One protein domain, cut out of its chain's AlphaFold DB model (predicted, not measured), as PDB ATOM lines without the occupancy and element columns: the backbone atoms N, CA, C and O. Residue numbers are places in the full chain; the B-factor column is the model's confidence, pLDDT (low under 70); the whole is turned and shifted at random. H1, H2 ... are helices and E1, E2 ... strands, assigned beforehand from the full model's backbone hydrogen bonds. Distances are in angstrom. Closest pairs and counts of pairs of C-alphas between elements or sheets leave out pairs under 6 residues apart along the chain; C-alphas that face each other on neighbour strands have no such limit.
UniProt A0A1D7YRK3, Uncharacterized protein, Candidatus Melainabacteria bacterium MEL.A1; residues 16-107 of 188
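AT A GLANCE: This is residues 16 to 107 of the 188 residues of an uncharacterized protein of Candidatus Melainabacteria bacterium MEL.A1 (UniProt A0A1D7YRK3). A strongly twisted sheet of four strands has its helices over one face, in two layers: H3 crosses E2, E3 and E4, H2 stands up from the sheet, and H1 packs near the edge strand E1 and against H3. The hairpin of E2 and E3 is long, and its turn makes one end of the longest axis. The printed part has 92 residues, with three named helices and four named strands in the order E1 H1 E2 E3 E4 H2 H3; the sheet is mixed, in the order E1 E2 E3 E4, and the class is mixed, helices and strands. The whole is compact, with a radius of gyration of the C-alphas of 13.4 A, and elongated in outline, spanning 45 by 29 by 16 A.

HOW THE PARTS SIT: E2, residues 44 to 53, and E3, residues 59 to 67, are inner strands and form an antiparallel hairpin at 159 degrees, with N 46 and O 66 at 2.8 A, within hydrogen-bond range. E3 and E4, residues 70 to 75, form a second antiparallel hairpin at 137 degrees, with N 65 and O 73 at 2.8 A. E2, E3 and E4 make a meander, each strand the antiparallel neighbour of the one before. E1, residues 16 to 19, is parallel to E2 at 23 degrees, with N 17 and O 45 at 2.8 A. E1, H1, residues 26 to 36, and E2 make a strand-helix-strand unit, two parallel neighbour strands with a helix between, whose crossover is left-handed. H3, residues 90 to 107, is on the sheet at a height of 9.3 A and runs across the strands, at 89 degrees to E2 on the local plane; its closest C-alphas to E3 are those of Gly 104 and Cys 67, 5.5 A apart. H2, residues 78 to 87, is on the same face and stands up from the sheet, its line rising 49 degrees; the closest C-alphas of H2 and E3 are those of Leu 78 and Asn 62, 4.8 A apart. With its residues 90 to 98 alone, H3 touches H1, the closest C-alphas being those of Ala 94 and Phe 33, 4.7 A apart, at a steep tilt of 55 degrees, the same way. H2 and H3 are close but not clearly touching; H1 and H2 are apart. In H1, H2 and H3 every O i to N i+4 pair is within hydrogen-bond range.

IN THESE COORDINATES: E2 measures 27.3 A, H3 25.8 A and E3 25.1 A from first to last C-alpha. E1 begins at C-alpha 16, (281.368, 358.412, 382.935), and H3 ends at C-alpha 107, (293.252, 370.572, 376.945).

THE WHOLE: The C-alphas farthest apart are those of His 39 and Asp 56, 45.6 A. The printed part has no cut, and no link is long. Its mean pLDDT is 89.7, and no printed residue is under 70.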
ATOM      1  N   LEU A  16     281.620 357.478 381.840       93.81
ATOM      2  CA  LEU A  16     281.368 358.412 382.935       93.81
ATOM      3  C   LEU A  16     281.546 357.708 384.287       93.81
ATOM      4  O   LEU A  16     280.818 356.772 384.618       93.81
ATOM      5  N   ASN A  17     282.489 358.186 385.092       93.88
ATOM      6  CA  ASN A  17     282.754 357.701 386.440       93.88
ATOM      7  C   ASN A  17     282.305 358.755 387.457       93.88
ATOM      8  O   ASN A  17     282.698 359.911 387.376       93.88
ATOM      9  N   ILE A  18     281.508 358.355 388.447       92.19
ATOM     10  CA  ILE A  18     281.013 359.265 389.493       92.19
ATOM     11  C   ILE A  18     281.384 358.689 390.851       92.19
ATOM     12  O   ILE A  18     280.921 357.593 391.191       92.19
ATOM     13  N   LYS A  19     282.209 359.423 391.603       91.31
ATOM     14  CA  LYS A  19     282.801 359.020 392.886       91.31
ATOM     15  C   LYS A  19     282.359 359.980 393.989       91.31
ATOM     16  O   LYS A  19     282.419 361.191 393.819       91.31
ATOM     17  N   ASN A  20     281.937 359.455 395.136       88.06
ATOM     18  CA  ASN A  20     281.597 360.251 396.328       88.06
ATOM     19  C   ASN A  20     280.506 361.328 396.121       88.06
ATOM     20  O   ASN A  20     280.376 362.254 396.923       88.06
ATOM     21  N   ILE A  21     279.686 361.196 395.072       88.31
ATOM     22  CA  ILE A  21     278.536 362.056 394.781       88.31
ATOM     23  C   ILE A  21     277.310 361.162 394.620       88.31
ATOM     24  O   ILE A  21     277.299 360.265 393.777       88.31
ATOM     25  N   ASN A  22     276.270 361.424 395.412       85.81
ATOM     26  CA  ASN A  22     274.958 360.831 395.183       85.81
ATOM     27  C   ASN A  22     274.238 361.646 394.101       85.81
ATOM     28  O   ASN A  22     273.836 362.782 394.364       85.81
ATOM     29  N   MET A  23     274.151 361.090 392.892       85.12
ATOM     30  CA  MET A  23     273.577 361.738 391.712       85.12
ATOM     31  C   MET A  23     272.337 360.961 391.244       85.12
ATOM     32  O   MET A  23     272.442 359.745 391.053       85.12
ATOM     33  N   PRO A  24     271.180 361.622 391.055       87.00
ATOM     34  CA  PRO A  24     269.975 360.959 390.561       87.00
ATOM     35  C   PRO A  24     270.176 360.471 389.118       87.00
ATOM     36  O   PRO A  24     270.997 361.013 388.383       87.00
ATOM     37  N   HIS A  25     269.446 359.424 388.718       90.44
ATOM     38  CA  HIS A  25     269.427 358.889 387.343       90.44
ATOM     39  C   HIS A  25     270.808 358.571 386.729       90.44
ATOM     40  O   HIS A  25     270.976 358.598 385.509       90.44
ATOM     41  N   LYS A  26     271.807 358.234 387.557       89.88
ATOM     42  CA  LYS A  26     273.204 358.007 387.136       89.88
ATOM     43  C   LYS A  26     273.344 357.075 385.928       89.88
ATOM     44  O   LYS A  26     274.163 357.343 385.049       89.88
ATOM     45  N   GLU A  27     272.573 355.994 385.871       90.88
ATOM     46  CA  GLU A  27     272.634 355.027 384.768       90.88
ATOM     47  C   GLU A  27     272.132 355.605 383.443       90.88
ATOM     48  O   GLU A  27     272.764 355.412 382.405       90.88
ATOM     49  N   GLU A  28     271.020 356.341 383.471       93.31
ATOM     50  CA  GLU A  28     270.447 356.978 382.284       93.31
ATOM     51  C   GLU A  28     271.376 358.072 381.756       93.31
ATOM     52  O   GLU A  28     271.690 358.105 380.567       93.31
ATOM     53  N   ILE A  29     271.920 358.886 382.662       93.50
ATOM     54  CA  ILE A  29     272.895 359.931 382.338       93.50
ATOM     55  C   ILE A  29     274.146 359.319 381.711       93.50
ATOM     56  O   ILE A  29     274.641 359.817 380.703       93.50
ATOM     57  N   SER A  30     274.634 358.203 382.257       92.69
ATOM     58  CA  SER A  30     275.803 357.500 381.711       92.69
ATOM     59  C   SER A  30     275.537 356.959 380.302       92.69
ATOM     60  O   SER A  30     276.403 357.063 379.433       92.69
ATOM     61  N   LYS A  31     274.334 356.426 380.041       92.88
ATOM     62  CA  LYS A  31     273.932 355.950 378.707       92.88
ATOM     63  C   LYS A  31     273.850 357.095 377.699       92.88
ATOM     64  O   LYS A  31     274.385 356.972 376.598       92.88
ATOM     65  N   GLU A  32     273.208 358.204 378.059       94.38
ATOM     66  CA  GLU A  32     273.115 359.385 377.191       94.38
ATOM     67  C   GLU A  32     274.496 360.011 376.942       94.38
ATOM     68  O   GLU A  32     274.837 360.335 375.802       94.38
ATOM     69  N   PHE A  33     275.350 360.078 377.966       94.25
ATOM     70  CA  PHE A  33     276.725 360.552 377.833       94.25
ATOM     71  C   PHE A  33     277.528 359.693 376.847       94.25
ATOM     72  O   PHE A  33     278.168 360.230 375.938       94.25
ATOM     73  N   ALA A  34     277.446 358.362 376.962       93.00
ATOM     74  CA  ALA A  34     278.122 357.440 376.052       93.00
ATOM     75  C   ALA A  34     277.635 357.593 374.597       93.00
ATOM     76  O   ALA A  34     278.441 357.537 373.666       93.00
ATOM     77  N   LYS A  35     276.338 357.857 374.371       92.00
ATOM     78  CA  LYS A  35     275.798 358.135 373.024       92.00
ATOM     79  C   LYS A  35     276.407 359.401 372.414       92.00
ATOM     80  O   LYS A  35     276.802 359.394 371.247       92.00
ATOM     81  N   ILE A  36     276.507 360.478 373.195       92.38
ATOM     82  CA  ILE A  36     277.048 361.773 372.744       92.38
ATOM     83  C   ILE A  36     278.566 361.686 372.492       92.38
ATOM     84  O   ILE A  36     279.102 362.393 371.637       92.38
ATOM     85  N   THR A  37     279.261 360.794 373.200       92.31
ATOM     86  CA  THR A  37     280.723 360.628 373.158       92.31
ATOM     87  C   THR A  37     281.175 359.363 372.417       92.31
ATOM     88  O   THR A  37     282.274 358.862 372.644       92.31
ATOM     89  N   LYS A  38     280.372 358.859 371.471       91.00
ATOM     90  CA  LYS A  38     280.607 357.586 370.753       91.00
ATOM     91  C   LYS A  38     281.969 357.421 370.048       91.00
ATOM     92  O   LYS A  38     282.375 356.318 369.697       91.00
ATOM     93  N   HIS A  39     282.674 358.520 369.794       88.38
ATOM     94  CA  HIS A  39     283.988 358.514 369.142       88.38
ATOM     95  C   HIS A  39     285.163 358.375 370.125       88.38
ATOM     96  O   HIS A  39     286.310 358.371 369.695       88.38
ATOM     97  N   TYR A  40     284.883 358.247 371.424       88.81
ATOM     98  CA  TYR A  40     285.861 358.347 372.508       88.81
ATOM     99  C   TYR A  40     285.835 357.109 373.421       88.81
ATOM    100  O   TYR A  40     285.788 357.219 374.638       88.81
ATOM    101  N   LYS A  41     285.795 355.907 372.834       85.12
ATOM    102  CA  LYS A  41     285.502 354.638 373.538       85.12
ATOM    103  C   LYS A  41     286.463 354.280 374.677       85.12
ATOM    104  O   LYS A  41     286.058 353.602 375.614       85.12
ATOM    105  N   GLU A  42     287.715 354.711 374.580       88.06
ATOM    106  CA  GLU A  42     288.752 354.444 375.588       88.06
ATOM    107  C   GLU A  42     288.879 355.576 376.610       88.06
ATOM    108  O   GLU A  42     289.572 355.434 377.615       88.06
ATOM    109  N   ASP A  43     288.199 356.698 376.369       92.12
ATOM    110  CA  ASP A  43     288.307 357.865 377.221       92.12
ATOM    111  C   ASP A  43     287.338 357.794 378.408       92.12
ATOM    112  O   ASP A  43     286.290 357.138 378.395       92.12
ATOM    113  N   THR A  44     287.684 358.544 379.446       94.06
ATOM    114  CA  THR A  44     286.948 358.612 380.703       94.06
ATOM    115  C   THR A  44     286.723 360.060 381.128       94.06
ATOM    116  O   THR A  44     287.576 360.930 380.932       94.06
ATOM    117  N   LEU A  45     285.557 360.309 381.724       94.88
ATOM    118  CA  LEU A  45     285.275 361.499 382.518       94.88
ATOM    119  C   LEU A  45     284.999 361.053 383.954       94.88
ATOM    120  O   LEU A  45     284.010 360.366 384.209       94.88
ATOM    121  N   ASP A  46     285.853 361.447 384.890       94.19
ATOM    122  CA  ASP A  46     285.655 361.258 386.320       94.19
ATOM    123  C   ASP A  46     285.076 362.527 386.944       94.19
ATOM    124  O   ASP A  46     285.603 363.622 386.768       94.19
ATOM    125  N   ILE A  47     284.007 362.361 387.716       93.62
ATOM    126  CA  ILE A  47     283.407 363.403 388.546       93.62
ATOM    127  C   ILE A  47     283.514 362.947 389.992       93.62
ATOM    128  O   ILE A  47     283.083 361.841 390.339       93.62
ATOM    129  N   SER A  48     284.083 363.786 390.848       92.88
ATOM    130  CA  SER A  48     284.297 363.442 392.250       92.88
ATOM    131  C   SER A  48     283.982 364.591 393.191       92.88
ATOM    132  O   SER A  48     284.099 365.754 392.825       92.88
ATOM    133  N   ALA A  49     283.544 364.265 394.405       92.31
ATOM    134  CA  ALA A  49     283.511 365.235 395.491       92.31
ATOM    135  C   ALA A  49     284.856 365.204 396.219       92.31
ATOM    136  O   ALA A  49     285.170 364.200 396.868       92.31
ATOM    137  N   GLU A  50     285.616 366.287 396.128       88.56
ATOM    138  CA  GLU A  50     286.885 366.462 396.833       88.56
ATOM    139  C   GLU A  50     286.675 367.375 398.052       88.56
ATOM    140  O   GLU A  50     285.798 368.239 398.066       88.56
ATOM    141  N   LEU A  51     287.391 367.089 399.143       89.19
ATOM    142  CA  LEU A  51     287.283 367.818 400.406       89.19
ATOM    143  C   LEU A  51     288.407 368.852 400.475       89.19
ATOM    144  O   LEU A  51     289.577 368.484 400.470       89.19
ATOM    145  N   ILE A  52     288.037 370.124 400.572       86.00
ATOM    146  CA  ILE A  52     288.959 371.253 400.656       86.00
ATOM    147  C   ILE A  52     288.936 371.798 402.079       86.00
ATOM    148  O   ILE A  52     287.879 372.195 402.576       86.00
ATOM    149  N   PHE A  53     290.105 371.821 402.714       87.19
ATOM    150  CA  PHE A  53     290.315 372.424 404.025       87.19
ATOM    151  C   PHE A  53     290.637 373.910 403.876       87.19
ATOM    152  O   PHE A  53     291.315 374.316 402.933       87.19
ATOM    153  N   ARG A  54     290.123 374.714 404.799       84.88
ATOM    154  CA  ARG A  54     290.407 376.144 404.911       84.88
ATOM    155  C   ARG A  54     291.364 376.397 406.068       84.88
ATOM    156  O   ARG A  54     291.445 375.599 407.000       84.88
ATOM    157  N   ASP A  55     292.019 377.552 406.030       87.94
ATOM    158  CA  ASP A  55     292.976 377.981 407.056       87.94
ATOM    159  C   ASP A  55     292.330 378.150 408.445       87.94
ATOM    160  O   ASP A  55     293.005 378.052 409.463       87.94
ATOM    161  N   ASP A  56     291.006 378.348 408.497       88.62
ATOM    162  CA  ASP A  56     290.210 378.424 409.730       88.62
ATOM    163  C   ASP A  56     289.853 377.045 410.330       88.62
ATOM    164  O   ASP A  56     289.114 376.965 411.313       88.62
ATOM    165  N   GLY A  57     290.344 375.949 409.739       86.19
ATOM    166  CA  GLY A  57     290.062 374.575 410.158       86.19
ATOM    167  C   GLY A  57     288.713 374.026 409.678       86.19
ATOM    168  O   GLY A  57     288.414 372.851 409.907       86.19
ATOM    169  N   SER A  58     287.895 374.825 408.987       90.56
ATOM    170  CA  SER A  58     286.668 374.344 408.348       90.56
ATOM    171  C   SER A  58     286.966 373.622 407.029       90.56
ATOM    172  O   SER A  58     288.044 373.746 406.446       90.56
ATOM    173  N   ALA A  59     286.001 372.846 406.530       87.81
ATOM    174  CA  ALA A  59     286.129 372.166 405.245       87.81
ATOM    175  C   ALA A  59     284.854 372.282 404.408       87.81
ATOM    176  O   ALA A  59     283.735 372.297 404.927       87.81
ATOM    177  N   PHE A  60     285.015 372.329 403.089       86.38
ATOM    178  CA  PHE A  60     283.915 372.283 402.129       86.38
ATOM    179  C   PHE A  60     284.210 371.269 401.026       86.38
ATOM    180  O   PHE A  60     285.344 370.833 400.858       86.38
ATOM    181  N   LYS A  61     283.177 370.859 400.283       88.75
ATOM    182  CA  LYS A  61     283.341 369.951 399.143       88.75
ATOM    183  C   LYS A  61     283.134 370.689 397.829       88.75
ATOM    184  O   LYS A  61     282.074 371.298 397.643       88.75
ATOM    185  N   ASN A  62     284.106 370.596 396.932       89.94
ATOM    186  CA  ASN A  62     283.973 370.984 395.530       89.94
ATOM    187  C   ASN A  62     283.496 369.770 394.703       89.94
ATOM    188  O   ASN A  62     283.470 368.633 395.183       89.94
ATOM    189  N   THR A  63     283.069 370.019 393.467       89.62
ATOM    190  CA  THR A  63     282.903 368.961 392.461       89.62
ATOM    191  C   THR A  63     284.089 369.037 391.521       89.62
ATOM    192  O   THR A  63     284.181 369.998 390.769       89.62
ATOM    193  N   ASN A  64     284.972 368.049 391.546       90.88
ATOM    194  CA  ASN A  64     286.134 367.980 390.675       90.88
ATOM    195  C   ASN A  64     285.843 367.157 389.412       90.88
ATOM    196  O   ASN A  64     285.165 366.125 389.489       90.88
ATOM    197  N   PHE A  65     286.389 367.588 388.277       90.75
ATOM    198  CA  PHE A  65     286.273 366.929 386.981       90.75
ATOM    199  C   PHE A  65     287.662 366.539 386.480       90.75
ATOM    200  O   PHE A  65     288.557 367.373 386.378       90.75
ATOM    201  N   ALA A  66     287.830 365.274 386.103       91.06
ATOM    202  CA  ALA A  66     289.055 364.793 385.480       91.06
ATOM    203  C   ALA A  66     288.742 364.072 384.169       91.06
ATOM    204  O   ALA A  66     287.830 363.250 384.100       91.06
ATOM    205  N   CYS A  67     289.509 364.357 383.122       91.19
ATOM    206  CA  CYS A  67     289.432 363.651 381.850       91.19
ATOM    207  C   CYS A  67     290.672 362.769 381.707       91.19
ATOM    208  O   CYS A  67     291.791 363.275 381.765       91.19
ATOM    209  N   ASN A  68     290.488 361.453 381.560       90.75
ATOM    210  CA  ASN A  68     291.591 360.484 381.479       90.75
ATOM    211  C   ASN A  68     292.604 360.611 382.629       90.75
ATOM    212  O   ASN A  68     293.815 360.570 382.422       90.75
ATOM    213  N   GLY A  69     292.104 360.836 383.847       86.44
ATOM    214  CA  GLY A  69     292.933 361.049 385.036       86.44
ATOM    215  C   GLY A  69     293.631 362.413 385.116       86.44
ATOM    216  O   GLY A  69     294.267 362.697 386.124       86.44
ATOM    217  N   THR A  70     293.497 363.276 384.104       85.81
ATOM    218  CA  THR A  70     294.002 364.654 384.148       85.81
ATOM    219  C   THR A  70     292.927 365.569 384.713       85.81
ATOM    220  O   THR A  70     291.823 365.616 384.177       85.81
ATOM    221  N   ASP A  71     293.249 366.303 385.777       85.69
ATOM    222  CA  ASP A  71     292.380 367.346 386.325       85.69
ATOM    223  C   ASP A  71     292.096 368.425 385.269       85.69
ATOM    224  O   ASP A  71     293.021 369.014 384.698       85.69
ATOM    225  N   ILE A  72     290.812 368.664 385.007       83.62
ATOM    226  CA  ILE A  72     290.356 369.695 384.074       83.62
ATOM    227  C   ILE A  72     289.691 370.866 384.799       83.62
ATOM    228  O   ILE A  72     289.493 371.897 384.173       83.62
ATOM    229  N   GLY A  73     289.417 370.764 386.102       83.88
ATOM    230  CA  GLY A  73     288.873 371.846 386.920       83.88
ATOM    231  C   GLY A  73     287.710 371.406 387.807       83.88
ATOM    232  O   GLY A  73     287.303 370.244 387.815       83.88
ATOM    233  N   TYR A  74     287.146 372.356 388.554       85.94
ATOM    234  CA  TYR A  74     286.150 372.073 389.584       85.94
ATOM    235  C   TYR A  74     285.007 373.098 389.616       85.94
ATOM    236  O   TYR A  74     285.135 374.226 389.157       85.94
ATOM    237  N   LEU A  75     283.875 372.708 390.211       85.19
ATOM    238  CA  LEU A  75     282.845 373.632 390.684       85.19
ATOM    239  C   LEU A  75     283.036 373.877 392.192       85.19
ATOM    240  O   LEU A  75     283.043 372.904 392.955       85.19
ATOM    241  N   PRO A  76     283.130 375.135 392.665       79.25
ATOM    242  CA  PRO A  76     283.509 375.454 394.049       79.25
ATOM    243  C   PRO A  76     282.598 374.869 395.130       79.25
ATOM    244  O   PRO A  76     283.037 374.612 396.249       79.25
ATOM    245  N   LYS A  77     281.311 374.673 394.819       84.31
ATOM    246  CA  LYS A  77     280.310 374.169 395.762       84.31
ATOM    247  C   LYS A  77     279.652 372.919 395.197       84.31
ATOM    248  O   LYS A  77     278.857 373.006 394.263       84.31
ATOM    249  N   LEU A  78     279.867 371.775 395.849       88.00
ATOM    250  CA  LEU A  78     279.184 370.516 395.524       88.00
ATOM    251  C   LEU A  78     277.652 370.667 395.505       88.00
ATOM    252  O   LEU A  78     276.966 369.986 394.744       88.00
ATOM    253  N   LYS A  79     277.103 371.568 396.334       87.38
ATOM    254  CA  LYS A  79     275.665 371.876 396.354       87.38
ATOM    255  C   LYS A  79     275.162 372.358 394.989       87.38
ATOM    256  O   LYS A  79     274.097 371.916 394.582       87.38
ATOM    257  N   ASN A  80     275.928 373.182 394.277       87.06
ATOM    258  CA  ASN A  80     275.522 373.726 392.979       87.06
ATOM    259  C   ASN A  80     275.402 372.604 391.945       87.06
ATOM    260  O   ASN A  80     274.375 372.478 391.291       87.06
ATOM    261  N   PHE A  81     276.393 371.710 391.886       88.75
ATOM    262  CA  PHE A  81     276.326 370.537 391.013       88.75
ATOM    263  C   PHE A  81     275.151 369.614 391.368       88.75
ATOM    264  O   PHE A  81     274.444 369.129 390.491       88.75
ATOM    265  N   LYS A  82     274.896 369.393 392.665       89.81
ATOM    266  CA  LYS A  82     273.741 368.599 393.110       89.81
ATOM    267  C   LYS A  82     272.403 369.240 392.743       89.81
ATOM    268  O   LYS A  82     271.476 368.500 392.432       89.81
ATOM    269  N   ASN A  83     272.290 370.564 392.824       89.50
ATOM    270  CA  ASN A  83     271.087 371.295 392.426       89.50
ATOM    271  C   ASN A  83     270.873 371.190 390.915       89.50
ATOM    272  O   ASN A  83     269.813 370.736 390.500       89.50
ATOM    273  N   PHE A  84     271.921 371.426 390.120       89.50
ATOM    274  CA  PHE A  84     271.902 371.205 388.675       89.50
ATOM    275  C   PHE A  84     271.374 369.808 388.316       89.50
ATOM    276  O   PHE A  84     270.437 369.683 387.530       89.50
ATOM    277  N   CYS A  85     271.890 368.751 388.956       90.44
ATOM    278  CA  CYS A  85     271.427 367.385 388.698       90.44
ATOM    279  C   CYS A  85     269.982 367.094 389.143       90.44
ATOM    280  O   CYS A  85     269.441 366.065 388.751       90.44
ATOM    281  N   LYS A  86     269.381 367.924 390.005       89.69
ATOM    282  CA  LYS A  86     267.974 367.795 390.421       89.69
ATOM    283  C   LYS A  86     267.027 368.576 389.517       89.69
ATOM    284  O   LYS A  86     265.883 368.170 389.363       89.69
ATOM    285  N   GLU A  87     267.495 369.698 388.986       90.62
ATOM    286  CA  GLU A  87     266.701 370.638 388.191       90.62
ATOM    287  C   GLU A  87     266.627 370.241 386.712       90.62
ATOM    288  O   GLU A  87     265.701 370.647 386.018       90.62
ATOM    289  N   HIS A  88     267.562 369.410 386.241       91.75
ATOM    290  CA  HIS A  88     267.699 369.062 384.829       91.75
ATOM    291  C   HIS A  88     267.391 367.595 384.545       91.75
ATOM    292  O   HIS A  88     267.606 366.702 385.369       91.75
ATOM    293  N   SER A  89     266.939 367.332 383.320       93.25
ATOM    294  CA  SER A  89     266.721 365.973 382.839       93.25
ATOM    295  C   SER A  89     268.044 365.211 382.653       93.25
ATOM    296  O   SER A  89     269.097 365.811 382.403       93.25
ATOM    297  N   PRO A  90     268.013 363.865 382.660       93.94
ATOM    298  CA  PRO A  90     269.195 363.048 382.388       93.94
ATOM    299  C   PRO A  90     269.932 363.401 381.085       93.94
ATOM    300  O   PRO A  90     271.163 363.362 381.030       93.94
ATOM    301  N   LYS A  91     269.187 363.783 380.040       93.69
ATOM    302  CA  LYS A  91     269.736 364.184 378.735       93.69
ATOM    303  C   LYS A  91     270.485 365.511 378.799       93.69
ATOM    304  O   LYS A  91     271.554 365.634 378.202       93.69
ATOM    305  N   GLU A  92     269.942 366.492 379.512       92.38
ATOM    306  CA  GLU A  92     270.576 367.801 379.693       92.38
ATOM    307  C   GLU A  92     271.855 367.669 380.513       92.38
ATOM    308  O   GLU A  92     272.910 368.133 380.080       92.38
ATOM    309  N   ILE A  93     271.804 366.910 381.612       92.44
ATOM    310  CA  ILE A  93     272.987 366.604 382.423       92.44
ATOM    311  C   ILE A  93     274.064 365.937 381.558       92.44
ATOM    312  O   ILE A  93     275.211 366.384 381.538       92.44
ATOM    313  N   ALA A  94     273.709 364.906 380.785       93.44
ATOM    314  CA  ALA A  94     274.648 364.224 379.897       93.44
ATOM    315  C   ALA A  94     275.255 365.154 378.832       93.44
ATOM    316  O   ALA A  94     276.445 365.044 378.522       93.44
ATOM    317  N   LYS A  95     274.470 366.088 378.284       92.81
ATOM    318  CA  LYS A  95     274.938 367.086 377.312       92.81
ATOM    319  C   LYS A  95     275.953 368.043 377.936       92.81
ATOM    320  O   LYS A  95     277.007 368.260 377.333       92.81
ATOM    321  N   SER A  96     275.682 368.556 379.133       90.75
ATOM    322  CA  SER A  96     276.600 369.430 379.874       90.75
ATOM    323  C   SER A  96     277.896 368.704 380.231       90.75
ATOM    324  O   SER A  96     278.987 369.195 379.941       90.75
ATOM    325  N   LEU A  97     277.807 367.463 380.719       92.69
ATOM    326  CA  LEU A  97     278.985 366.624 380.962       92.69
ATOM    327  C   LEU A  97     279.755 366.311 379.669       92.69
ATOM    328  O   LEU A  97     280.983 366.282 379.670       92.69
ATOM    329  N   GLY A  98     279.064 366.145 378.539       91.75
ATOM    330  CA  GLY A  98     279.684 366.006 377.221       91.75
ATOM    331  C   GLY A  98     280.460 367.253 376.781       91.75
ATOM    332  O   GLY A  98     281.500 367.128 376.130       91.75
ATOM    333  N   ARG A  99     279.998 368.459 377.145       90.00
ATOM    334  CA  ARG A  99     280.746 369.712 376.929       90.00
ATOM    335  C   ARG A  99     282.001 369.750 377.803       90.00
ATOM    336  O   ARG A  99     283.084 369.978 377.267       90.00
ATOM    337  N   VAL A 100     281.874 369.438 379.096       89.94
ATOM    338  CA  VAL A 100     283.006 369.337 380.038       89.94
ATOM    339  C   VAL A 100     284.058 368.345 379.530       89.94
ATOM    340  O   VAL A 100     285.241 368.668 379.451       89.94
ATOM    341  N   PHE A 101     283.630 367.167 379.078       91.69
ATOM    342  CA  PHE A 101     284.516 366.166 378.489       91.69
ATOM    343  C   PHE A 101     285.277 366.696 377.261       91.69
ATOM    344  O   PHE A 101     286.494 366.544 377.166       91.69
ATOM    345  N   LYS A 102     284.588 367.367 376.327       89.31
ATOM    346  CA  LYS A 102     285.223 367.952 375.130       89.31
ATOM    347  C   LYS A 102     286.252 369.029 375.478       89.31
ATOM    348  O   LYS A 102     287.289 369.094 374.819       89.31
ATOM    349  N   LEU A 103     285.989 369.839 376.505       85.44
ATOM    350  CA  LEU A 103     286.956 370.807 377.033       85.44
ATOM    351  C   LEU A 103     288.205 370.099 377.578       85.44
ATOM    352  O   LEU A 103     289.331 370.484 377.252       85.44
ATOM    353  N   GLY A 104     288.018 369.000 378.313       88.06
ATOM    354  CA  GLY A 104     289.120 368.150 378.764       88.06
ATOM    355  C   GLY A 104     289.966 367.598 377.613       88.06
ATOM    356  O   GLY A 104     291.185 367.767 377.603       88.06
ATOM    357  N   LYS A 105     289.329 367.042 376.573       89.50
ATOM    358  CA  LYS A 105     290.034 366.537 375.380       89.50
ATOM    359  C   LYS A 105     290.772 367.632 374.609       89.50
ATOM    360  O   LYS A 105     291.846 367.377 374.060       89.50
ATOM    361  N   LEU A 106     290.222 368.848 374.556       85.81
ATOM    362  CA  LEU A 106     290.912 369.986 373.948       85.81
ATOM    363  C   LEU A 106     292.184 370.329 374.732       85.81
ATOM    364  O   LEU A 106     293.241 370.496 374.123       85.81
ATOM    365  N   THR A 107     292.097 370.350 376.064       82.38
ATOM    366  CA  THR A 107     293.252 370.572 376.945       82.38
ATOM    367  C   THR A 107     294.328 369.521 376.696       82.38
ATOM    368  O   THR A 107     295.446 369.884 376.339       82.38
TER     369      THR A 107